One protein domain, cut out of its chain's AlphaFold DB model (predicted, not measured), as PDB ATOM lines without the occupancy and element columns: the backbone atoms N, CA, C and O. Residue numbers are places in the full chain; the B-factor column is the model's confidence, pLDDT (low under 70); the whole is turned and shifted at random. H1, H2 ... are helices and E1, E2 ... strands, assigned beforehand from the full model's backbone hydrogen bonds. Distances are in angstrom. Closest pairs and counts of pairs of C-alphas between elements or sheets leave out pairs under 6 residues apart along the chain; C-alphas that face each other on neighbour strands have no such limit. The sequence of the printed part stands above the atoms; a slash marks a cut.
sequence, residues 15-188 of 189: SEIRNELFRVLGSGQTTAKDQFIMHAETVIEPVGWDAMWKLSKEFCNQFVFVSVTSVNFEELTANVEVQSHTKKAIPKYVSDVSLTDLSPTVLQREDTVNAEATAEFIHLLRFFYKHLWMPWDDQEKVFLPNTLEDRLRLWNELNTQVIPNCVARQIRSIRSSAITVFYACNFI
ATOM      1  N   SER A  15     251.666 215.115 165.210       91.56
ATOM      2  CA  SER A  15     251.862 216.173 164.213       91.56
ATOM      3  C   SER A  15     253.283 216.725 164.202       91.56
ATOM      4  O   SER A  15     253.822 216.959 163.125       91.56
ATOM      5  N   GLU A  16     253.897 216.900 165.373       93.12
ATOM      6  CA  GLU A  16     255.280 217.384 165.481       93.12
ATOM      7  C   GLU A  16     256.251 216.352 164.906       93.12
ATOM      8  O   GLU A  16     257.003 216.671 163.990       93.12
ATOM      9  N   ILE A  17     256.156 215.088 165.339       93.00
ATOM     10  CA  ILE A  17     257.008 214.000 164.827       93.00
ATOM     11  C   ILE A  17     256.846 213.849 163.312       93.00
ATOM     12  O   ILE A  17     257.827 213.654 162.595       93.00
ATOM     13  N   ARG A  18     255.610 213.943 162.809       94.25
ATOM     14  CA  ARG A  18     255.330 213.889 161.374       94.25
ATOM     15  C   ARG A  18     256.038 215.024 160.643       94.25
ATOM     16  O   ARG A  18     256.764 214.750 159.695       94.25
ATOM     17  N   ASN A  19     255.845 216.269 161.066       94.31
ATOM     18  CA  ASN A  19     256.433 217.424 160.388       94.31
ATOM     19  C   ASN A  19     257.964 217.353 160.369       94.31
ATOM     20  O   ASN A  19     258.559 217.568 159.315       94.31
ATOM     21  N   GLU A  20     258.586 216.966 161.483       94.06
ATOM     22  CA  GLU A  20     260.039 216.797 161.555       94.06
ATOM     23  C   GLU A  20     260.534 215.662 160.652       94.06
ATOM     24  O   GLU A  20     261.477 215.843 159.884       94.06
ATOM     25  N   LEU A  21     259.860 214.508 160.636       94.25
ATOM     26  CA  LEU A  21     260.243 213.423 159.728       94.25
ATOM     27  C   LEU A  21     260.078 213.807 158.258       94.25
ATOM     28  O   LEU A  21     260.920 213.433 157.451       94.25
ATOM     29  N   PHE A  22     259.040 214.559 157.889       93.56
ATOM     30  CA  PHE A  22     258.881 215.049 156.516       93.56
ATOM     31  C   PHE A  22     259.892 216.135 156.152       93.56
ATOM     32  O   PHE A  22     260.297 216.216 154.997       93.56
ATOM     33  N   ARG A  23     260.341 216.938 157.116       92.38
ATOM     34  CA  ARG A  23     261.435 217.889 156.906       92.38
ATOM     35  C   ARG A  23     262.740 217.166 156.564       92.38
ATOM     36  O   ARG A  23     263.460 217.627 155.686       92.38
ATOM     37  N   VAL A  24     263.018 216.035 157.217       92.56
ATOM     38  CA  VAL A  24     264.247 215.250 156.999       92.56
ATOM     39  C   VAL A  24     264.141 214.327 155.784       92.56
ATOM     40  O   VAL A  24     265.027 214.311 154.940       92.56
ATOM     41  N   LEU A  25     263.057 213.556 155.685       90.50
ATOM     42  CA  LEU A  25     262.898 212.450 154.735       90.50
ATOM     43  C   LEU A  25     261.973 212.777 153.546       90.50
ATOM     44  O   LEU A  25     261.741 211.932 152.680       90.50
ATOM     45  N   GLY A  26     261.388 213.977 153.506       81.62
ATOM     46  CA  GLY A  26     260.364 214.343 152.523       81.62
ATOM     47  C   GLY A  26     260.887 214.571 151.109       81.62
ATOM     48  O   GLY A  26     260.085 214.610 150.179       81.62
ATOM     49  N   SER A  27     262.207 214.693 150.924       79.88
ATOM     50  CA  SER A  27     262.802 214.869 149.594       79.88
ATOM     51  C   SER A  27     262.611 213.630 148.715       79.88
ATOM     52  O   SER A  27     262.379 213.759 147.515       79.88
ATOM     53  N   GLY A  28     262.678 212.432 149.313       75.38
ATOM     54  CA  GLY A  28     262.533 211.166 148.601       75.38
ATOM     55  C   GLY A  28     263.536 210.976 147.464       75.38
ATOM     56  O   GLY A  28     263.181 210.353 146.469       75.38
ATOM     57  N   GLN A  29     264.739 211.555 147.560       78.94
ATOM     58  CA  GLN A  29     265.747 211.497 146.489       78.94
ATOM     59  C   GLN A  29     266.819 210.429 146.729       78.94
ATOM     60  O   GLN A  29     267.325 209.846 145.774       78.94
ATOM     61  N   THR A  30     267.143 210.156 147.992       87.81
ATOM     62  CA  THR A  30     268.214 209.238 148.404       87.81
ATOM     63  C   THR A  30     267.706 208.235 149.444       87.81
ATOM     64  O   THR A  30     266.499 208.159 149.732       87.81
ATOM     65  N   THR A  31     268.598 207.410 149.991       90.88
ATOM     66  CA  THR A  31     268.229 206.475 151.058       90.88
ATOM     67  C   THR A  31     267.802 207.234 152.322       90.88
ATOM     68  O   THR A  31     268.070 208.426 152.481       90.88
ATOM     69  N   ALA A  32     267.112 206.561 153.247       91.06
ATOM     70  CA  ALA A  32     266.783 207.179 154.534       91.06
ATOM     71  C   ALA A  32     268.053 207.547 155.321       91.06
ATOM     72  O   ALA A  32     268.086 208.605 155.946       91.06
ATOM     73  N   LYS A  33     269.091 206.694 155.262       91.94
ATOM     74  CA  LYS A  33     270.380 206.925 155.929       91.94
ATOM     75  C   LYS A  33     271.005 208.222 155.415       91.94
ATOM     76  O   LYS A  33     271.237 209.113 156.222       91.94
ATOM     77  N   ASP A  34     271.138 208.389 154.099       92.31
ATOM     78  CA  ASP A  34     271.728 209.598 153.500       92.31
ATOM     79  C   ASP A  34     270.981 210.876 153.900       92.31
ATOM     80  O   ASP A  34     271.593 211.899 154.192       92.31
ATOM     81  N   GLN A  35     269.647 210.827 153.952       92.56
ATOM     82  CA  GLN A  35     268.837 211.975 154.367       92.56
ATOM     83  C   GLN A  35     269.044 212.333 155.846       92.56
ATOM     84  O   GLN A  35     269.126 213.514 156.185       92.56
ATOM     85  N   PHE A  36     269.194 211.337 156.725       94.94
ATOM     86  CA  PHE A  36     269.574 211.585 158.116       94.94
ATOM     87  C   PHE A  36     271.005 212.107 158.251       94.94
ATOM     88  O   PHE A  36     271.221 212.976 159.087       94.94
ATOM     89  N   ILE A  37     271.951 211.627 157.439       95.31
ATOM     90  CA  ILE A  37     273.340 212.116 157.416       95.31
ATOM     91  C   ILE A  37     273.366 213.596 157.046       95.31
ATOM     92  O   ILE A  37     273.841 214.408 157.836       95.31
ATOM     93  N   MET A  38     272.764 213.958 155.908       94.12
ATOM     94  CA  MET A  38     272.685 215.351 155.458       94.12
ATOM     95  C   MET A  38     272.051 216.250 156.518       94.12
ATOM     96  O   MET A  38     272.463 217.391 156.700       94.12
ATOM     97  N   HIS A  39     271.042 215.752 157.236       95.12
ATOM     98  CA  HIS A  39     270.443 216.526 158.310       95.12
ATOM     99  C   HIS A  39     271.348 216.617 159.549       95.12
ATOM    100  O   HIS A  39     271.478 217.703 160.110       95.12
ATOM    101  N   ALA A  40     272.005 215.527 159.952       96.44
ATOM    102  CA  ALA A  40     272.918 215.494 161.094       96.44
ATOM    103  C   ALA A  40     274.032 216.539 160.962       96.44
ATOM    104  O   ALA A  40     274.281 217.276 161.913       96.44
ATOM    105  N   GLU A  41     274.627 216.664 159.772       95.88
ATOM    106  CA  GLU A  41     275.677 217.646 159.464       95.88
ATOM    107  C   GLU A  41     275.234 219.103 159.680       95.88
ATOM    108  O   GLU A  41     276.067 219.982 159.882       95.88
ATOM    109  N   THR A  42     273.924 219.374 159.654       95.06
ATOM    110  CA  THR A  42     273.371 220.727 159.840       95.06
ATOM    111  C   THR A  42     273.019 221.072 161.285       95.06
ATOM    112  O   THR A  42     272.828 222.249 161.585       95.06
ATOM    113  N   VAL A  43     272.870 220.076 162.163       95.69
ATOM    114  CA  VAL A  43     272.299 220.271 163.513       95.69
ATOM    115  C   VAL A  43     273.154 219.731 164.654       95.69
ATOM    116  O   VAL A  43     272.937 220.132 165.797       95.69
ATOM    117  N   ILE A  44     274.084 218.816 164.381       96.25
ATOM    118  CA  ILE A  44     274.934 218.206 165.401       96.25
ATOM    119  C   ILE A  44     276.318 218.835 165.349       96.25
ATOM    120  O   ILE A  44     276.970 218.850 164.306       96.25
ATOM    121  N   GLU A  45     276.800 219.258 166.514       95.31
ATOM    122  CA  GLU A  45     278.190 219.663 166.670       95.31
ATOM    123  C   GLU A  45     279.120 218.445 166.526       95.31
ATOM    124  O   GLU A  45     278.906 217.413 167.180       95.31
ATOM    125  N   PRO A  46     280.184 218.524 165.705       95.38
ATOM    126  CA  PRO A  46     281.042 217.378 165.421       95.38
ATOM    127  C   PRO A  46     281.853 216.917 166.638       95.38
ATOM    128  O   PRO A  46     282.322 215.780 166.657       95.38
ATOM    129  N   VAL A  47     282.048 217.778 167.641       94.75
ATOM    130  CA  VAL A  47     282.849 217.521 168.847       94.75
ATOM    131  C   VAL A  47     282.307 218.320 170.038       94.75
ATOM    132  O   VAL A  47     281.541 219.262 169.858       94.75
ATOM    133  N   GLY A  48     282.755 217.994 171.251       90.94
ATOM    134  CA  GLY A  48     282.708 218.915 172.397       90.94
ATOM    135  C   GLY A  48     281.447 218.853 173.257       90.94
ATOM    136  O   GLY A  48     281.417 219.463 174.323       90.94
ATOM    137  N   TRP A  49     280.441 218.074 172.861       95.44
ATOM    138  CA  TRP A  49     279.204 217.917 173.623       95.44
ATOM    139  C   TRP A  49     279.230 216.703 174.557       95.44
ATOM    140  O   TRP A  49     279.884 215.691 174.304       95.44
ATOM    141  N   ASP A  50     278.501 216.804 175.659       95.62
ATOM    142  CA  ASP A  50     278.406 215.805 176.712       95.62
ATOM    143  C   ASP A  50     277.070 215.061 176.662       95.62
ATOM    144  O   ASP A  50     276.024 215.603 176.280       95.62
ATOM    145  N   ALA A  51     277.109 213.787 177.051       95.38
ATOM    146  CA  ALA A  51     275.980 212.884 176.930       95.38
ATOM    147  C   ALA A  51     275.957 211.801 178.012       95.38
ATOM    148  O   ALA A  51     276.973 211.399 178.580       95.38
ATOM    149  N   MET A  52     274.766 211.249 178.235       93.94
ATOM    150  CA  MET A  52     274.582 209.969 178.902       93.94
ATOM    151  C   MET A  52     274.551 208.854 177.861       93.94
ATOM    152  O   MET A  52     273.628 208.771 177.048       93.94
ATOM    153  N   TRP A  53     275.533 207.963 177.919       93.25
ATOM    154  CA  TRP A  53     275.597 206.767 177.093       93.25
ATOM    155  C   TRP A  53     274.837 205.616 177.748       93.25
ATOM    156  O   TRP A  53     275.128 205.227 178.882       93.25
ATOM    157  N   LYS A  54     273.858 205.060 177.031       90.56
ATOM    158  CA  LYS A  54     273.141 203.850 177.426       90.56
ATOM    159  C   LYS A  54     273.926 202.612 176.994       90.56
ATOM    160  O   LYS A  54     273.976 202.288 175.812       90.56
ATOM    161  N   LEU A  55     274.475 201.877 177.954       85.06
ATOM    162  CA  LEU A  55     275.177 200.634 177.653       85.06
ATOM    163  C   LEU A  55     274.214 199.506 177.265       85.06
ATOM    164  O   LEU A  55     273.040 199.486 177.653       85.06
ATOM    165  N   SER A  56     274.751 198.526 176.537       77.75
ATOM    166  CA  SER A  56     274.015 197.347 176.085       77.75
ATOM    167  C   SER A  56     273.457 196.509 177.250       77.75
ATOM    168  O   SER A  56     273.800 196.680 178.428       77.75
ATOM    169  N   LYS A  57     272.594 195.539 176.919       69.44
ATOM    170  CA  LYS A  57     271.980 194.627 177.900       69.44
ATOM    171  C   LYS A  57     273.013 193.856 178.730       69.44
ATOM    172  O   LYS A  57     272.757 193.584 179.901       69.44
ATOM    173  N   GLU A  58     274.181 193.563 178.160       64.56
ATOM    174  CA  GLU A  58     275.301 192.883 178.832       64.56
ATOM    175  C   GLU A  58     275.842 193.694 180.022       64.56
ATOM    176  O   GLU A  58     276.312 193.149 181.026       64.56
ATOM    177  N   PHE A  59     275.676 195.014 179.975       66.00
ATOM    178  CA  PHE A  59     276.052 195.936 181.041       66.00
ATOM    179  C   PHE A  59     274.870 196.359 181.921       66.00
ATOM    180  O   PHE A  59     274.984 197.330 182.664       66.00
ATOM    181  N   CYS A  60     273.766 195.602 181.916       62.56
ATOM    182  CA  CYS A  60     272.597 195.837 182.770       62.56
ATOM    183  C   CYS A  60     271.911 197.200 182.520       62.56
ATOM    184  O   CYS A  60     271.350 197.785 183.441       62.56
ATOM    185  N   ASN A  61     271.942 197.715 181.281       69.81
ATOM    186  CA  ASN A  61     271.366 199.022 180.918       69.81
ATOM    187  C   ASN A  61     271.852 200.172 181.823       69.81
ATOM    188  O   ASN A  61     271.079 201.062 182.184       69.81
ATOM    189  N   GLN A  62     273.119 200.124 182.236       81.12
ATOM    190  CA  GLN A  62     273.733 201.213 182.983       81.12
ATOM    191  C   GLN A  62     273.933 202.427 182.073       81.12
ATOM    192  O   GLN A  62     274.184 202.285 180.875       81.12
ATOM    193  N   PHE A  63     273.819 203.613 182.666       86.12
ATOM    194  CA  PHE A  63     274.118 204.868 181.995       86.12
ATOM    195  C   PHE A  63     275.474 205.380 182.459       86.12
ATOM    196  O   PHE A  63     275.783 205.327 183.650       86.12
ATOM    197  N   VAL A  64     276.269 205.872 181.516       90.00
ATOM    198  CA  VAL A  64     277.617 206.383 181.767       90.00
ATOM    199  C   VAL A  64     277.719 207.787 181.207       90.00
ATOM    200  O   VAL A  64     277.305 208.025 180.076       90.00
ATOM    201  N   PHE A  65     278.252 208.712 181.998       91.94
ATOM    202  CA  PHE A  65     278.528 210.064 181.526       91.94
ATOM    203  C   PHE A  65     279.772 210.060 180.633       91.94
ATOM    204  O   PHE A  65     280.826 209.539 181.027       91.94
ATOM    205  N   VAL A  66     279.627 210.610 179.432       94.06
ATOM    206  CA  VAL A  66     280.659 210.638 178.398       94.06
ATOM    207  C   VAL A  66     280.726 212.002 177.721       94.06
ATOM    208  O   VAL A  66     279.726 212.711 177.631       94.06
ATOM    209  N   SER A  67     281.901 212.320 177.194       95.31
ATOM    210  CA  SER A  67     282.140 213.485 176.345       95.31
ATOM    211  C   SER A  67     282.409 213.029 174.919       95.31
ATOM    212  O   SER A  67     283.245 212.153 174.699       95.31
ATOM    213  N   VAL A  68     281.720 213.614 173.949       96.81
ATOM    214  CA  VAL A  68     281.884 213.284 172.533       96.81
ATOM    215  C   VAL A  68     283.108 214.001 171.979       96.81
ATOM    216  O   VAL A  68     283.214 215.226 172.026       96.81
ATOM    217  N   THR A  69     284.055 213.223 171.459       96.44
ATOM    218  CA  THR A  69     285.330 213.729 170.935       96.44
ATOM    219  C   THR A  69     285.347 213.828 169.418       96.44
ATOM    220  O   THR A  69     286.100 214.637 168.888       96.44
ATOM    221  N   SER A  70     284.523 213.040 168.722       97.19
ATOM    222  CA  SER A  70     284.264 213.186 167.286       97.19
ATOM    223  C   SER A  70     282.994 212.454 166.871       97.19
ATOM    224  O   SER A  70     282.792 211.312 167.281       97.19
ATOM    225  N   VAL A  71     282.192 213.049 165.995       97.75
ATOM    226  CA  VAL A  71     281.055 212.402 165.330       97.75
ATOM    227  C   VAL A  71     281.486 211.909 163.947       97.75
ATOM    228  O   VAL A  71     282.076 212.654 163.170       97.75
ATOM    229  N   ASN A  72     281.186 210.649 163.642       97.38
ATOM    230  CA  ASN A  72     281.257 210.091 162.298       97.38
ATOM    231  C   ASN A  72     279.851 210.152 161.687       97.38
ATOM    232  O   ASN A  72     278.985 209.337 162.015       97.38
ATOM    233  N   PHE A  73     279.625 211.135 160.818       96.62
ATOM    234  CA  PHE A  73     278.327 211.334 160.179       96.62
ATOM    235  C   PHE A  73     277.968 210.194 159.229       96.62
ATOM    236  O   PHE A  73     276.822 209.764 159.255       96.62
ATOM    237  N   GLU A  74     278.927 209.644 158.480       94.31
ATOM    238  CA  GLU A  74     278.682 208.567 157.506       94.31
ATOM    239  C   GLU A  74     278.047 207.332 158.154       94.31
ATOM    240  O   GLU A  74     277.149 206.711 157.587       94.31
ATOM    241  N   GLU A  75     278.459 207.005 159.378       94.62
ATOM    242  CA  GLU A  75     277.916 205.871 160.133       94.62
ATOM    243  C   GLU A  75     276.922 206.267 161.228       94.62
ATOM    244  O   GLU A  75     276.334 205.396 161.871       94.62
ATOM    245  N   LEU A  76     276.678 207.567 161.428       96.44
ATOM    246  CA  LEU A  76     275.876 208.092 162.538       96.44
ATOM    247  C   LEU A  76     276.347 207.517 163.891       96.44
ATOM    248  O   LEU A  76     275.547 207.120 164.753       96.44
ATOM    249  N   THR A  77     277.668 207.475 164.067       97.81
ATOM    250  CA  THR A  77     278.359 207.043 165.286       97.81
ATOM    251  C   THR A  77     279.216 208.170 165.857       97.81
ATOM    252  O   THR A  77     279.393 209.225 165.250       97.81
ATOM    253  N   ALA A  78     279.736 207.975 167.063       97.88
ATOM    254  CA  ALA A  78     280.615 208.919 167.725       97.88
ATOM    255  C   ALA A  78     281.703 208.209 168.533       97.88
ATOM    256  O   ALA A  78     281.495 207.135 169.103       97.88
ATOM    257  N   ASN A  79     282.854 208.864 168.626       97.38
ATOM    258  CA  ASN A  79     283.907 208.525 169.565       97.38
ATOM    259  C   ASN A  79     283.668 209.295 170.860       97.38
ATOM    260  O   ASN A  79     283.338 210.486 170.843       97.38
ATOM    261  N   VAL A  80     283.828 208.607 171.984       96.19
ATOM    262  CA  VAL A  80     283.499 209.146 173.299       96.19
ATOM    263  C   VAL A  80     284.621 208.908 174.303       96.19
ATOM    264  O   VAL A  80     285.266 207.858 174.315       96.19
ATOM    265  N   GLU A  81     284.837 209.888 175.173       95.00
ATOM    266  CA  GLU A  81     285.661 209.781 176.373       95.00
ATOM    267  C   GLU A  81     284.755 209.555 177.588       95.00
ATOM    268  O   GLU A  81     283.848 210.338 177.873       95.00
ATOM    269  N   VAL A  82     285.003 208.478 178.325       92.75
ATOM    270  CA  VAL A  82     284.266 208.133 179.538       92.75
ATOM    271  C   VAL A  82     284.760 208.990 180.698       92.75
ATOM    272  O   VAL A  82     285.907 208.876 181.125       92.75
ATOM    273  N   GLN A  83     283.862 209.814 181.238       87.56
ATOM    274  CA  GLN A  83     284.153 210.725 182.349       87.56
ATOM    275  C   GLN A  83     283.799 210.116 183.717       87.56
ATOM    276  O   GLN A  83     284.353 210.498 184.745       87.56
ATOM    277  N   SER A  84     282.873 209.155 183.754       73.75
ATOM    278  CA  SER A  84     282.416 208.541 185.007       73.75
ATOM    279  C   SER A  84     283.305 207.376 185.453       73.75
ATOM    280  O   SER A  84     283.594 206.460 184.683       73.75
ATOM    281  N   HIS A  85     283.633 207.321 186.746       63.16
ATOM    282  CA  HIS A  85     284.255 206.152 187.372       63.16
ATOM    283  C   HIS A  85     283.214 205.046 187.604       63.16
ATOM    284  O   HIS A  85     282.603 204.939 188.668       63.16
ATOM    285  N   THR A  86     282.965 204.210 186.597       61.59
ATOM    286  CA  THR A  86     282.112 203.026 186.758       61.59
ATOM    287  C   THR A  86     282.839 201.913 187.512       61.59
ATOM    288  O   THR A  86     284.036 201.708 187.350       61.59
ATOM    289  N   LYS A  87     282.102 201.117 188.303       58.47
ATOM    290  CA  LYS A  87     282.651 199.929 189.000       58.47
ATOM    291  C   LYS A  87     283.154 198.836 188.045       58.47
ATOM    292  O   LYS A  87     283.924 197.975 188.454       58.47
ATOM    293  N   LYS A  88     282.673 198.839 186.799       66.81
ATOM    294  CA  LYS A  88     283.145 197.968 185.717       66.81
ATOM    295  C   LYS A  88     284.226 198.700 184.923       66.81
ATOM    296  O   LYS A  88     284.097 199.902 184.703       66.81
ATOM    297  N   ALA A  89     285.250 197.968 184.488       71.75
ATOM    298  CA  ALA A  89     286.330 198.492 183.657       71.75
ATOM    299  C   ALA A  89     285.812 198.784 182.240       71.75
ATOM    300  O   ALA A  89     285.862 197.927 181.361       71.75
ATOM    301  N   ILE A  90     285.258 199.978 182.043       81.00
ATOM    302  CA  ILE A  90     284.956 200.511 180.715       81.00
ATOM    303  C   ILE A  90     286.220 201.234 180.231       81.00
ATOM    304  O   ILE A  90     286.818 201.973 181.021       81.00
ATOM    305  N   PRO A  91     286.667 201.017 178.981       87.12
ATOM    306  CA  PRO A  91     287.786 201.760 178.422       87.12
ATOM    307  C   PRO A  91     287.555 203.268 178.514       87.12
ATOM    308  O   PRO A  91     286.435 203.742 178.335       87.12
ATOM    309  N   LYS A  92     288.627 204.025 178.766       90.00
ATOM    310  CA  LYS A  92     288.544 205.487 178.849       90.00
ATOM    311  C   LYS A  92     288.061 206.113 177.534       90.00
ATOM    312  O   LYS A  92     287.331 207.095 177.570       90.00
ATOM    313  N   TYR A  93     288.446 205.536 176.399       93.19
ATOM    314  CA  TYR A  93     288.015 205.967 175.075       93.19
ATOM    315  C   TYR A  93     287.315 204.810 174.375       93.19
ATOM    316  O   TYR A  93     287.824 203.687 174.383       93.19
ATOM    317  N   VAL A  94     286.160 205.091 173.782       94.00
ATOM    318  CA  VAL A  94     285.372 204.120 173.022       94.00
ATOM    319  C   VAL A  94     285.027 204.731 171.674       94.00
ATOM    320  O   VAL A  94     284.551 205.865 171.615       94.00
ATOM    321  N   SER A  95     285.278 203.978 170.609       95.44
ATOM    322  CA  SER A  95     284.962 204.382 169.242       95.44
ATOM    323  C   SER A  95     283.639 203.789 168.767       95.44
ATOM    324  O   SER A  95     283.170 202.795 169.324       95.44
ATOM    325  N   ASP A  96     283.068 204.392 167.727       95.19
ATOM    326  CA  ASP A  96     281.908 203.877 166.987       95.19
ATOM    327  C   ASP A  96     280.650 203.632 167.842       95.19
ATOM    328  O   ASP A  96     279.854 202.725 167.594       95.19
ATOM    329  N   VAL A  97     280.427 204.471 168.856       95.31
ATOM    330  CA  VAL A  97     279.195 204.438 169.651       95.31
ATOM    331  C   VAL A  97     278.047 205.002 168.819       95.31
ATOM    332  O   VAL A  97     278.127 206.133 168.350       95.31
ATOM    333  N   SER A  98     276.952 204.254 168.651       96.06
ATOM    334  CA  SER A  98     275.787 204.754 167.908       96.06
ATOM    335  C   SER A  98     275.237 206.036 168.535       96.06
ATOM    336  O   SER A  98     274.977 206.079 169.742       96.06
ATOM    337  N   LEU A  99     274.945 207.052 167.714       96.56
ATOM    338  CA  LEU A  99     274.274 208.270 168.185       96.56
ATOM    339  C   LEU A  99     272.936 207.951 168.871       96.56
ATOM    340  O   LEU A  99     272.545 208.613 169.830       96.56
ATOM    341  N   THR A 100     272.256 206.880 168.453       95.69
ATOM    342  CA  THR A 100     270.999 206.437 169.078       95.69
ATOM    343  C   THR A 100     271.165 205.906 170.506       95.69
ATOM    344  O   THR A 100     270.175 205.851 171.241       95.69
ATOM    345  N   ASP A 101     272.381 205.611 170.963       94.88
ATOM    346  CA  ASP A 101     272.668 205.202 172.342       94.88
ATOM    347  C   ASP A 101     273.111 206.371 173.240       94.88
ATOM    348  O   ASP A 101     273.164 206.224 174.465       94.88
ATOM    349  N   LEU A 102     273.356 207.552 172.664       95.44
ATOM    350  CA  LEU A 102     273.784 208.759 173.375       95.44
ATOM    351  C   LEU A 102     272.606 209.689 173.653       95.44
ATOM    352  O   LEU A 102     271.769 209.938 172.793       95.44
ATOM    353  N   SER A 103     272.485 210.198 174.870       95.44
ATOM    354  CA  SER A 103     271.472 211.202 175.221       95.44
ATOM    355  C   SER A 103     272.181 212.477 175.655       95.44
ATOM    356  O   SER A 103     272.742 212.460 176.750       95.44
ATOM    357  N   PRO A 104     272.188 213.542 174.832       96.00
ATOM    358  CA  PRO A 104     272.847 214.791 175.192       96.00
ATOM    359  C   PRO A 104     272.360 215.298 176.549       96.00
ATOM    360  O   PRO A 104     271.167 215.191 176.873       96.00
ATOM    361  N   THR A 105     273.280 215.805 177.363       94.44
ATOM    362  CA  THR A 105     272.924 216.404 178.648       94.44
ATOM    363  C   THR A 105     272.368 217.812 178.458       94.44
ATOM    364  O   THR A 105     272.730 218.515 177.518       94.44
ATOM    365  N   VAL A 106     271.466 218.242 179.339       92.81
ATOM    366  CA  VAL A 106     270.924 219.611 179.290       92.81
ATOM    367  C   VAL A 106     272.008 220.613 179.678       92.81
ATOM    368  O   VAL A 106     272.153 221.648 179.039       92.81
ATOM    369  N   LEU A 107     272.807 220.279 180.695       90.12
ATOM    370  CA  LEU A 107     273.999 221.046 181.042       90.12
ATOM    371  C   LEU A 107     275.186 220.526 180.233       90.12
ATOM    372  O   LEU A 107     275.539 219.348 180.331       90.12
ATOM    373  N   GLN A 108     275.773 221.420 179.450       92.56
ATOM    374  CA  GLN A 108     276.986 221.199 178.675       92.56
ATOM    375  C   GLN A 108     278.169 221.874 179.370       92.56
ATOM    376  O   GLN A 108     277.983 222.812 180.147       92.56
ATOM    377  N   ARG A 109     279.392 221.402 179.107       87.31
ATOM    378  CA  ARG A 109     280.609 222.103 179.552       87.31
ATOM    379  C   ARG A 109     280.806 223.442 178.847       87.31
ATOM    380  O   ARG A 109     281.345 224.363 179.453       87.31
ATOM    381  N   GLU A 110     280.391 223.530 177.587       86.81
ATOM    382  CA  GLU A 110     280.496 224.731 176.763       86.81
ATOM    383  C   GLU A 110     279.099 225.279 176.450       86.81
ATOM    384  O   GLU A 110     278.261 224.573 175.890       86.81
ATOM    385  N   ASP A 111     278.862 226.554 176.770       83.38
ATOM    386  CA  ASP A 111     277.564 227.217 176.559       83.38
ATOM    387  C   ASP A 111     277.214 227.409 175.072       83.38
ATOM    388  O   ASP A 111     276.070 227.696 174.724       83.38
ATOM    389  N   THR A 112     278.198 227.277 174.179       87.50
ATOM    390  CA  THR A 112     278.031 227.434 172.728       87.50
ATOM    391  C   THR A 112     277.459 226.195 172.044       87.50
ATOM    392  O   THR A 112     277.028 226.288 170.898       87.50
ATOM    393  N   VAL A 113     277.448 225.043 172.718       91.06
ATOM    394  CA  VAL A 113     276.973 223.777 172.152       91.06
ATOM    395  C   VAL A 113     275.448 223.765 172.084       91.06
ATOM    396  O   VAL A 113     274.765 223.821 173.108       91.06
ATOM    397  N   ASN A 114     274.891 223.574 170.885       92.94
ATOM    398  CA  ASN A 114     273.453 223.379 170.707       92.94
ATOM    399  C   ASN A 114     273.032 221.923 170.998       92.94
ATOM    400  O   ASN A 114     272.676 221.137 170.113       92.94
ATOM    401  N   ALA A 115     273.090 221.545 172.277       93.81
ATOM    402  CA  ALA A 115     272.739 220.198 172.723       93.81
ATOM    403  C   ALA A 115     271.248 219.873 172.549       93.81
ATOM    404  O   ALA A 115     270.902 218.699 172.413       93.81
ATOM    405  N   GLU A 116     270.376 220.884 172.529       94.62
ATOM    406  CA  GLU A 116     268.940 220.711 172.300       94.62
ATOM    407  C   GLU A 116     268.668 220.205 170.880       94.62
ATOM    408  O   GLU A 116     268.069 219.141 170.728       94.62
ATOM    409  N   ALA A 117     269.201 220.875 169.850       94.94
ATOM    410  CA  ALA A 117     269.048 220.439 168.457       94.94
ATOM    411  C   ALA A 117     269.634 219.036 168.221       94.94
ATOM    412  O   ALA A 117     269.035 218.199 167.541       94.94
ATOM    413  N   THR A 118     270.777 218.740 168.849       96.38
ATOM    414  CA  THR A 118     271.388 217.402 168.809       96.38
ATOM    415  C   THR A 118     270.460 216.362 169.449       96.38
ATOM    416  O   THR A 118     270.267 215.265 168.916       96.38
ATOM    417  N   ALA A 119     269.849 216.688 170.590       96.19
ATOM    418  CA  ALA A 119     268.937 215.792 171.288       96.19
ATOM    419  C   ALA A 119     267.636 215.563 170.507       96.19
ATOM    420  O   ALA A 119     267.158 214.426 170.470       96.19
ATOM    421  N   GLU A 120     267.096 216.597 169.859       95.50
ATOM    422  CA  GLU A 120     265.936 216.506 168.966       95.50
ATOM    423  C   GLU A 120     266.217 215.585 167.780       95.50
ATOM    424  O   GLU A 120     265.439 214.664 167.513       95.50
ATOM    425  N   PHE A 121     267.368 215.757 167.125       96.69
ATOM    426  CA  PHE A 121     267.793 214.881 166.037       96.69
ATOM    427  C   PHE A 121     267.897 213.427 166.491       96.69
ATOM    428  O   PHE A 121     267.305 212.535 165.881       96.69
ATOM    429  N   ILE A 122     268.608 213.165 167.593       96.88
ATOM    430  CA  ILE A 122     268.778 211.802 168.108       96.88
ATOM    431  C   ILE A 122     267.422 211.209 168.513       96.88
ATOM    432  O   ILE A 122     267.180 210.013 168.318       96.88
ATOM    433  N   HIS A 123     266.513 212.012 169.069       95.38
ATOM    434  CA  HIS A 123     265.158 211.577 169.389       95.38
ATOM    435  C   HIS A 123     264.385 211.151 168.135       95.38
ATOM    436  O   HIS A 123     263.805 210.060 168.118       95.38
ATOM    437  N   LEU A 124     264.433 211.963 167.079       96.31
ATOM    438  CA  LEU A 124     263.812 211.675 165.790       96.31
ATOM    439  C   LEU A 124     264.394 210.404 165.154       96.31
ATOM    440  O   LEU A 124     263.650 209.526 164.713       96.31
ATOM    441  N   LEU A 125     265.721 210.263 165.191       96.12
ATOM    442  CA  LEU A 125     266.454 209.104 164.685       96.12
ATOM    443  C   LEU A 125     266.031 207.818 165.408       96.12
ATOM    444  O   LEU A 125     265.685 206.812 164.783       96.12
ATOM    445  N   ARG A 126     265.973 207.862 166.747       95.50
ATOM    446  CA  ARG A 126     265.475 206.758 167.584       95.50
ATOM    447  C   ARG A 126     264.039 206.401 167.244       95.50
ATOM    448  O   ARG A 126     263.707 205.216 167.196       95.50
ATOM    449  N   PHE A 127     263.181 207.399 167.051       95.56
ATOM    450  CA  PHE A 127     261.791 207.170 166.687       95.56
ATOM    451  C   PHE A 127     261.703 206.427 165.353       95.56
ATOM    452  O   PHE A 127     261.062 205.375 165.285       95.56
ATOM    453  N   PHE A 128     262.392 206.928 164.327       95.19
ATOM    454  CA  PHE A 128     262.399 206.345 162.992       95.19
ATOM    455  C   PHE A 128     262.844 204.879 163.017       95.19
ATOM    456  O   PHE A 128     262.063 204.000 162.640       95.19
ATOM    457  N   TYR A 129     264.034 204.586 163.550       93.00
ATOM    458  CA  TYR A 129     264.573 203.221 163.545       93.00
ATOM    459  C   TYR A 129     263.786 202.242 164.419       93.00
ATOM    460  O   TYR A 129     263.726 201.048 164.130       93.00
ATOM    461  N   LYS A 130     263.143 202.724 165.487       92.19
ATOM    462  CA  LYS A 130     262.359 201.870 166.387       92.19
ATOM    463  C   LYS A 130     260.959 201.567 165.860       92.19
ATOM    464  O   LYS A 130     260.394 200.512 166.170       92.19
ATOM    465  N   HIS A 131     260.344 202.521 165.168       92.50
ATOM    466  CA  HIS A 131     258.911 202.481 164.894       92.50
ATOM    467  C   HIS A 131     258.560 202.363 163.418       92.50
ATOM    468  O   HIS A 131     257.536 201.746 163.122       92.50
ATOM    469  N   LEU A 132     259.389 202.914 162.531       93.12
ATOM    470  CA  LEU A 132     259.091 203.034 161.108       93.12
ATOM    471  C   LEU A 132     260.016 202.183 160.243       93.12
ATOM    472  O   LEU A 132     259.538 201.597 159.275       93.12
ATOM    473  N   TRP A 133     261.302 202.107 160.581       91.88
ATOM    474  CA  TRP A 133     262.289 201.332 159.835       91.88
ATOM    475  C   TRP A 133     262.002 199.833 159.881       91.88
ATOM    476  O   TRP A 133     261.638 199.284 160.926       91.88
ATOM    477  N   MET A 134     262.218 199.170 158.749       90.88
ATOM    478  CA  MET A 134     262.128 197.728 158.602       90.88
ATOM    479  C   MET A 134     263.415 197.174 157.969       90.88
ATOM    480  O   MET A 134     264.007 197.830 157.118       90.88
ATOM    481  N   PRO A 135     263.839 195.942 158.305       88.69
ATOM    482  CA  PRO A 135     265.115 195.391 157.829       88.69
ATOM    483  C   PRO A 135     265.263 195.288 156.302       88.69
ATOM    484  O   PRO A 135     266.372 195.266 155.789       88.69
ATOM    485  N   TRP A 136     264.156 195.209 155.563       86.75
ATOM    486  CA  TRP A 136     264.157 195.161 154.096       86.75
ATOM    487  C   TRP A 136     264.252 196.535 153.427       86.75
ATOM    488  O   TRP A 136     264.358 196.599 152.203       86.75
ATOM    489  N   ASP A 137     264.201 197.622 154.196       86.88
ATOM    490  CA  ASP A 137     264.450 198.968 153.675       86.88
ATOM    491  C   ASP A 137     265.939 199.202 153.391       86.88
ATOM    492  O   ASP A 137     266.278 200.085 152.609       86.88
ATOM    493  N   ASP A 138     266.809 198.368 153.965       74.88
ATOM    494  CA  ASP A 138     268.269 198.402 153.814       74.88
ATOM    495  C   ASP A 138     268.754 198.047 152.397       74.88
ATOM    496  O   ASP A 138     269.932 198.130 152.089       74.88
ATOM    497  N   GLN A 139     267.848 197.660 151.494       71.81
ATOM    498  CA  GLN A 139     268.169 197.265 150.117       71.81
ATOM    499  C   GLN A 139     268.562 198.449 149.204       71.81
ATOM    500  O   GLN A 139     268.237 198.413 148.018       71.81
ATOM    501  N   GLU A 140     269.196 199.495 149.749       64.06
ATOM    502  CA  GLU A 140     269.651 200.718 149.060       64.06
ATOM    503  C   GLU A 140     268.580 201.344 148.154       64.06
ATOM    504  O   GLU A 140     268.838 201.834 147.054       64.06
ATOM    505  N   LYS A 141     267.324 201.313 148.607       74.38
ATOM    506  CA  LYS A 141     266.209 201.924 147.883       74.38
ATOM    507  C   LYS A 141     265.940 203.317 148.421       74.38
ATOM    508  O   LYS A 141     265.995 203.572 149.622       74.38
ATOM    509  N   VAL A 142     265.578 204.201 147.501       82.94
ATOM    510  CA  VAL A 142     265.059 205.530 147.810       82.94
ATOM    511  C   VAL A 142     263.900 205.404 148.800       82.94
ATOM    512  O   VAL A 142     262.930 204.681 148.549       82.94
ATOM    513  N   PHE A 143     263.993 206.108 149.930       83.31
ATOM    514  CA  PHE A 143     262.937 206.089 150.936       83.31
ATOM    515  C   PHE A 143     261.837 207.073 150.535       83.31
ATOM    516  O   PHE A 143     261.975 208.284 150.685       83.31
ATOM    517  N   LEU A 144     260.757 206.543 149.962       85.69
ATOM    518  CA  LEU A 144     259.699 207.361 149.374       85.69
ATOM    519  C   LEU A 144     258.837 208.062 150.447       85.69
ATOM    520  O   LEU A 144     258.454 207.420 151.429       85.69
ATOM    521  N   PRO A 145     258.409 209.320 150.224       86.56
ATOM    522  CA  PRO A 145     257.550 210.054 151.159       86.56
ATOM    523  C   PRO A 145     256.207 209.367 151.444       86.56
ATOM    524  O   PRO A 145     255.704 209.431 152.563       86.56
ATOM    525  N   ASN A 146     255.638 208.646 150.472       88.94
ATOM    526  CA  ASN A 146     254.404 207.880 150.693       88.94
ATOM    527  C   ASN A 146     254.627 206.722 151.679       88.94
ATOM    528  O   ASN A 146     253.801 206.490 152.556       88.94
ATOM    529  N   THR A 147     255.779 206.043 151.593       89.81
ATOM    530  CA  THR A 147     256.162 204.994 152.550       89.81
ATOM    531  C   THR A 147     256.280 205.562 153.962       89.81
ATOM    532  O   THR A 147     255.877 204.905 154.924       89.81
ATOM    533  N   LEU A 148     256.817 206.779 154.092       91.44
ATOM    534  CA  LEU A 148     256.876 207.492 155.364       91.44
ATOM    535  C   LEU A 148     255.467 207.755 155.910       91.44
ATOM    536  O   LEU A 148     255.181 207.358 157.040       91.44
ATOM    537  N   GLU A 149     254.592 208.372 155.106       92.69
ATOM    538  CA  GLU A 149     253.217 208.715 155.495       92.69
ATOM    539  C   GLU A 149     252.447 207.485 155.981       92.69
ATOM    540  O   GLU A 149     251.921 207.482 157.096       92.69
ATOM    541  N   ASP A 150     252.429 206.415 155.182       93.31
ATOM    542  CA  ASP A 150     251.658 205.206 155.473       93.31
ATOM    543  C   ASP A 150     252.111 204.545 156.780       93.31
ATOM    544  O   ASP A 150     251.292 204.107 157.596       93.31
ATOM    545  N   ARG A 151     253.426 204.505 157.026       94.12
ATOM    546  CA  ARG A 151     253.988 203.901 158.242       94.12
ATOM    547  C   ARG A 151     253.758 204.763 159.473       94.12
ATOM    548  O   ARG A 151     253.424 204.219 160.528       94.12
ATOM    549  N   LEU A 152     253.900 206.082 159.355       94.50
ATOM    550  CA  LEU A 152     253.561 207.016 160.431       94.50
ATOM    551  C   LEU A 152     252.086 206.917 160.798       94.50
ATOM    552  O   LEU A 152     251.746 206.853 161.980       94.50
ATOM    553  N   ARG A 153     251.214 206.883 159.791       94.62
ATOM    554  CA  ARG A 153     249.775 206.739 159.980       94.62
ATOM    555  C   ARG A 153     249.445 205.429 160.688       94.62
ATOM    556  O   ARG A 153     248.771 205.463 161.715       94.62
ATOM    557  N   LEU A 154     249.977 204.300 160.216       94.19
ATOM    558  CA  LEU A 154     249.782 203.000 160.865       94.19
ATOM    559  C   LEU A 154     250.289 203.010 162.313       94.19
ATOM    560  O   LEU A 154     249.612 202.507 163.209       94.19
ATOM    561  N   TRP A 155     251.461 203.597 162.572       94.38
ATOM    562  CA  TRP A 155     251.973 203.748 163.933       94.38
ATOM    563  C   TRP A 155     250.999 204.542 164.808       94.38
ATOM    564  O   TRP A 155     250.688 204.109 165.917       94.38
ATOM    565  N   ASN A 156     250.474 205.663 164.317       94.38
ATOM    566  CA  ASN A 156     249.527 206.483 165.064       94.38
ATOM    567  C   ASN A 156     248.225 205.726 165.359       94.38
ATOM    568  O   ASN A 156     247.788 205.669 166.508       94.38
ATOM    569  N   GLU A 157     247.635 205.075 164.354       94.06
ATOM    570  CA  GLU A 157     246.397 204.296 164.488       94.06
ATOM    571  C   GLU A 157     246.545 203.124 165.477       94.06
ATOM    572  O   GLU A 157     245.630 202.832 166.252       94.06
ATOM    573  N   LEU A 158     247.723 202.489 165.523       92.75
ATOM    574  CA  LEU A 158     248.042 201.424 166.482       92.75
ATOM    575  C   LEU A 158     248.185 201.916 167.932       92.75
ATOM    576  O   LEU A 158     248.116 201.091 168.853       92.75
ATOM    577  N   ASN A 159     248.431 203.211 168.151       89.56
ATOM    578  CA  ASN A 159     248.655 203.798 169.477       89.56
ATOM    579  C   ASN A 159     247.476 204.648 169.979       89.56
ATOM    580  O   ASN A 159     247.330 204.818 171.185       89.56
ATOM    581  N   THR A 160     246.603 205.122 169.088       87.56
ATOM    582  CA  THR A 160     245.446 205.982 169.410       87.56
ATOM    583  C   THR A 160     244.129 205.217 169.581       87.56
ATOM    584  O   THR A 160     243.063 205.819 169.605       87.56
ATOM    585  N   GLN A 161     244.186 203.885 169.725       82.75
ATOM    586  CA  GLN A 161     243.023 202.984 169.875       82.75
ATOM    587  C   GLN A 161     242.011 203.015 168.714       82.75
ATOM    588  O   GLN A 161     240.947 202.410 168.821       82.75
ATOM    589  N   VAL A 162     242.354 203.647 167.585       90.56
ATOM    590  CA  VAL A 162     241.565 203.591 166.342       90.56
ATOM    591  C   VAL A 162     241.436 202.142 165.867       90.56
ATOM    592  O   VAL A 162     240.362 201.702 165.460       90.56
ATOM    593  N   ILE A 163     242.524 201.375 165.969       90.62
ATOM    594  CA  ILE A 163     242.526 199.937 165.698       90.62
ATOM    595  C   ILE A 163     242.206 199.180 166.998       90.62
ATOM    596  O   ILE A 163     242.899 199.383 168.003       90.62
ATOM    597  N   PRO A 164     241.236 198.241 166.995       94.06
ATOM    598  CA  PRO A 164     240.950 197.411 168.158       94.06
ATOM    599  C   PRO A 164     242.200 196.698 168.680       94.06
ATOM    600  O   PRO A 164     242.974 196.119 167.915       94.06
ATOM    601  N   ASN A 165     242.378 196.667 170.003       90.94
ATOM    602  CA  ASN A 165     243.594 196.143 170.637       90.94
ATOM    603  C   ASN A 165     243.948 194.699 170.233       90.94
ATOM    604  O   ASN A 165     245.127 194.347 170.188       90.94
ATOM    605  N   CYS A 166     242.954 193.852 169.943       92.62
ATOM    606  CA  CYS A 166     243.186 192.496 169.443       92.62
ATOM    607  C   CYS A 166     243.852 192.503 168.058       92.62
ATOM    608  O   CYS A 166     244.855 191.817 167.866       92.62
ATOM    609  N   VAL A 167     243.356 193.333 167.139       94.81
ATOM    610  CA  VAL A 167     243.904 193.508 165.789       94.81
ATOM    611  C   VAL A 167     245.279 194.170 165.861       94.81
ATOM    612  O   VAL A 167     246.235 193.672 165.276       94.81
ATOM    613  N   ALA A 168     245.431 195.226 166.665       93.94
ATOM    614  CA  ALA A 168     246.712 195.905 166.850       93.94
ATOM    615  C   ALA A 168     247.802 194.959 167.386       93.94
ATOM    616  O   ALA A 168     248.969 195.048 167.001       93.94
ATOM    617  N   ARG A 169     247.435 194.020 168.270       93.44
ATOM    618  CA  ARG A 169     248.342 192.977 168.769       93.44
ATOM    619  C   ARG A 169     248.728 191.986 167.676       93.44
ATOM    620  O   ARG A 169     249.903 191.649 167.575       93.44
ATOM    621  N   GLN A 170     247.772 191.553 166.854       96.12
ATOM    622  CA  GLN A 170     248.046 190.674 165.715       96.12
ATOM    623  C   GLN A 170     248.981 191.344 164.704       96.12
ATOM    624  O   GLN A 170     249.982 190.741 164.333       96.12
ATOM    625  N   ILE A 171     248.741 192.609 164.343       94.69
ATOM    626  CA  ILE A 171     249.614 193.378 163.441       94.69
ATOM    627  C   ILE A 171     251.040 193.451 163.997       94.69
ATOM    628  O   ILE A 171     252.000 193.147 163.289       94.69
ATOM    629  N   ARG A 172     251.197 193.799 165.283       93.56
ATOM    630  CA  ARG A 172     252.517 193.832 165.936       93.56
ATOM    631  C   ARG A 172     253.188 192.455 165.930       93.56
ATOM    632  O   ARG A 172     254.384 192.384 165.666       93.56
ATOM    633  N   SER A 173     252.427 191.384 166.172       95.50
ATOM    634  CA  SER A 173     252.926 190.005 166.125       95.50
ATOM    635  C   SER A 173     253.422 189.633 164.731       95.50
ATOM    636  O   SER A 173     254.542 189.151 164.603       95.50
ATOM    637  N   ILE A 174     252.628 189.902 163.690       95.56
ATOM    638  CA  ILE A 174     252.992 189.633 162.293       95.56
ATOM    639  C   ILE A 174     254.266 190.392 161.929       95.56
ATOM    640  O   ILE A 174     255.193 189.803 161.380       95.56
ATOM    641  N   ARG A 175     254.345 191.677 162.292       93.38
ATOM    642  CA  ARG A 175     255.540 192.497 162.070       93.38
ATOM    643  C   ARG A 175     256.777 191.871 162.713       93.38
ATOM    644  O   ARG A 175     257.798 191.732 162.050       93.38
ATOM    645  N   SER A 176     256.690 191.484 163.984       93.38
ATOM    646  CA  SER A 176     257.800 190.838 164.691       93.38
ATOM    647  C   SER A 176     258.204 189.516 164.040       93.38
ATOM    648  O   SER A 176     259.391 189.304 163.815       93.38
ATOM    649  N   SER A 177     257.245 188.664 163.671       94.56
ATOM    650  CA  SER A 177     257.523 187.405 162.972       94.56
ATOM    651  C   SER A 177     258.196 187.630 161.616       94.56
ATOM    652  O   SER A 177     259.171 186.951 161.310       94.56
ATOM    653  N   ALA A 178     257.733 188.605 160.829       92.94
ATOM    654  CA  ALA A 178     258.332 188.946 159.540       92.94
ATOM    655  C   ALA A 178     259.785 189.425 159.687       92.94
ATOM    656  O   ALA A 178     260.649 188.984 158.935       92.94
ATOM    657  N   ILE A 179     260.068 190.267 160.689       91.38
ATOM    658  CA  ILE A 179     261.435 190.699 161.024       91.38
ATOM    659  C   ILE A 179     262.312 189.490 161.375       91.38
ATOM    660  O   ILE A 179     263.413 189.352 160.845       91.38
ATOM    661  N   THR A 180     261.833 188.596 162.244       92.75
ATOM    662  CA  THR A 180     262.582 187.396 162.647       92.75
ATOM    663  C   THR A 180     262.897 186.496 161.456       92.75
ATOM    664  O   THR A 180     264.036 186.058 161.314       92.75
ATOM    665  N   VAL A 181     261.914 186.245 160.587       92.75
ATOM    666  CA  VAL A 181     262.102 185.427 159.379       92.75
ATOM    667  C   VAL A 181     263.088 186.090 158.421       92.75
ATOM    668  O   VAL A 181     263.977 185.412 157.915       92.75
ATOM    669  N   PHE A 182     262.986 187.406 158.208       89.88
ATOM    670  CA  PHE A 182     263.917 188.135 157.349       89.88
ATOM    671  C   PHE A 182     265.367 187.954 157.810       89.88
ATOM    672  O   PHE A 182     266.221 187.600 157.000       89.88
ATOM    673  N   TYR A 183     265.650 188.132 159.103       88.12
ATOM    674  CA  TYR A 183     267.001 187.905 159.618       88.12
ATOM    675  C   TYR A 183     267.419 186.437 159.496       88.12
ATOM    676  O   TYR A 183     268.504 186.165 158.992       88.12
ATOM    677  N   ALA A 184     266.556 185.484 159.858       88.38
ATOM    678  CA  ALA A 184     266.870 184.058 159.739       88.38
ATOM    679  C   ALA A 184     267.244 183.649 158.303       88.38
ATOM    680  O   ALA A 184     268.174 182.873 158.111       88.38
ATOM    681  N   CYS A 185     266.566 184.194 157.289       83.38
ATOM    682  CA  CYS A 185     266.862 183.901 155.888       83.38
ATOM    683  C   CYS A 185     268.143 184.574 155.371       83.38
ATOM    684  O   CYS A 185     268.787 184.022 154.482       83.38
ATOM    685  N   ASN A 186     268.516 185.745 155.894       74.75
ATOM    686  CA  ASN A 186     269.709 186.473 155.448       74.75
ATOM    687  C   ASN A 186     270.998 186.061 156.188       74.75
ATOM    688  O   ASN A 186     272.074 186.322 155.671       74.75
ATOM    689  N   PHE A 187     270.909 185.363 157.327       59.06
ATOM    690  CA  PHE A 187     272.064 184.755 158.016       59.06
ATOM    691  C   PHE A 187     272.495 183.384 157.447       59.06
ATOM    692  O   PHE A 187     273.480 182.817 157.910       59.06
ATOM    693  N   ILE A 188     271.765 182.825 156.471       49.94
ATOM    694  CA  ILE A 188     272.069 181.525 155.827       49.94
ATOM    695  C   ILE A 188     272.843 181.720 154.496       49.94
ATOM    696  O   ILE A 188     272.950 180.806 153.680       49.94
TER     697      ILE A 188
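Overview. This is residues 15 to 188 of the 189 residues of an uncharacterized protein of Leptidea sinapis (UniProt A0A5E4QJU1). A strongly twisted, curled sheet of five strands makes one end of the domain and helices make the other, with H3 running between them, its residues 115 to 123 near the sheet and residues 131 and 132 at H5. H2 runs beside H3, H1 and H5 lie side by side across it, and the long H6 lies at the far end with the short H4. The printed part has 174 residues, with six named helices and five named strands that follow along the chain as H1 H2 E1 E2 E3 E4 E5 H3 H4 H5 H6, and its class is mixed, helices and strands; the sheet's order is E4 E3 E2 E1 E5, antiparallel throughout. It is compact, with a radius of gyration of the C-alphas of 18.0 A and spans of 47 by 35 by 35 A.

Arrangement. E1, residues 50 to 54, E2, 63 to 72, E3, 77 to 82, and E4, 93 to 98, form a meander, each strand the antiparallel neighbour of the one before. Within hydrogen-bond range are N 53 and O 64 of E1 and E2, 2.8 A, N 79 and O 70 of E3 and E2, 2.8 A, and N 78 and O 97 of E3 and E4, 2.8 A. E2 bends by 83 degrees at residue 69. Edge strand E5, residues 102 to 104, is antiparallel to E1, with N 52 and O 103 at 2.8 A. H3, residues 115 to 132, is on the sheet over E5; the closest C-alphas are those of Pro 104 and Ala 119, 5.6 A. H2, residues 32 to 43, touches residues 117 to 125 of H3, opposite ways at a shallow tilt of 11 degrees, closest at the C-alphas of Val 43 and Ala 117, 5.9 A. H5, residues 145 to 159, touches H3 about perpendicular, at 83 degrees, closest at the C-alphas of Leu 132 and Arg 151, 5.9 A. H1, residues 15 to 25, touches H5, opposite ways at a shallow tilt of 28 degrees, closest at the C-alphas of Leu 25 and Pro 145, 6.9 A. H6, residues 165 to 186, touches H4, residues 135 to 138, closest at the C-alphas of Ile 179 and Pro 135, 6.8 A. Every O i to N i+4 pair is within hydrogen-bond range in H1, H3, H5 and H6, and 7 of 8 in H2; H4 is too short for such a pair, and its one O i to N i+3 pair is not within range.

Along the chain. H1 begins at C-alpha 15, (251.862, 216.173, 164.213), and H6 ends at C-alpha 186, (269.709, 186.473, 155.448). From first to last C-alpha H6 measures 31.7 A, H3 24.8 A, E2 21.6 A and H5 21.3 A.

Size, cuts and confidence. The C-alphas farthest apart, those of Asp 111 and Ile 188, are 50.5 A apart. The printed part has no cut and no long link. Its mean pLDDT is 89.6, with residues 57 to 61, 85 to 88, 140 and 187 to 188 under 70.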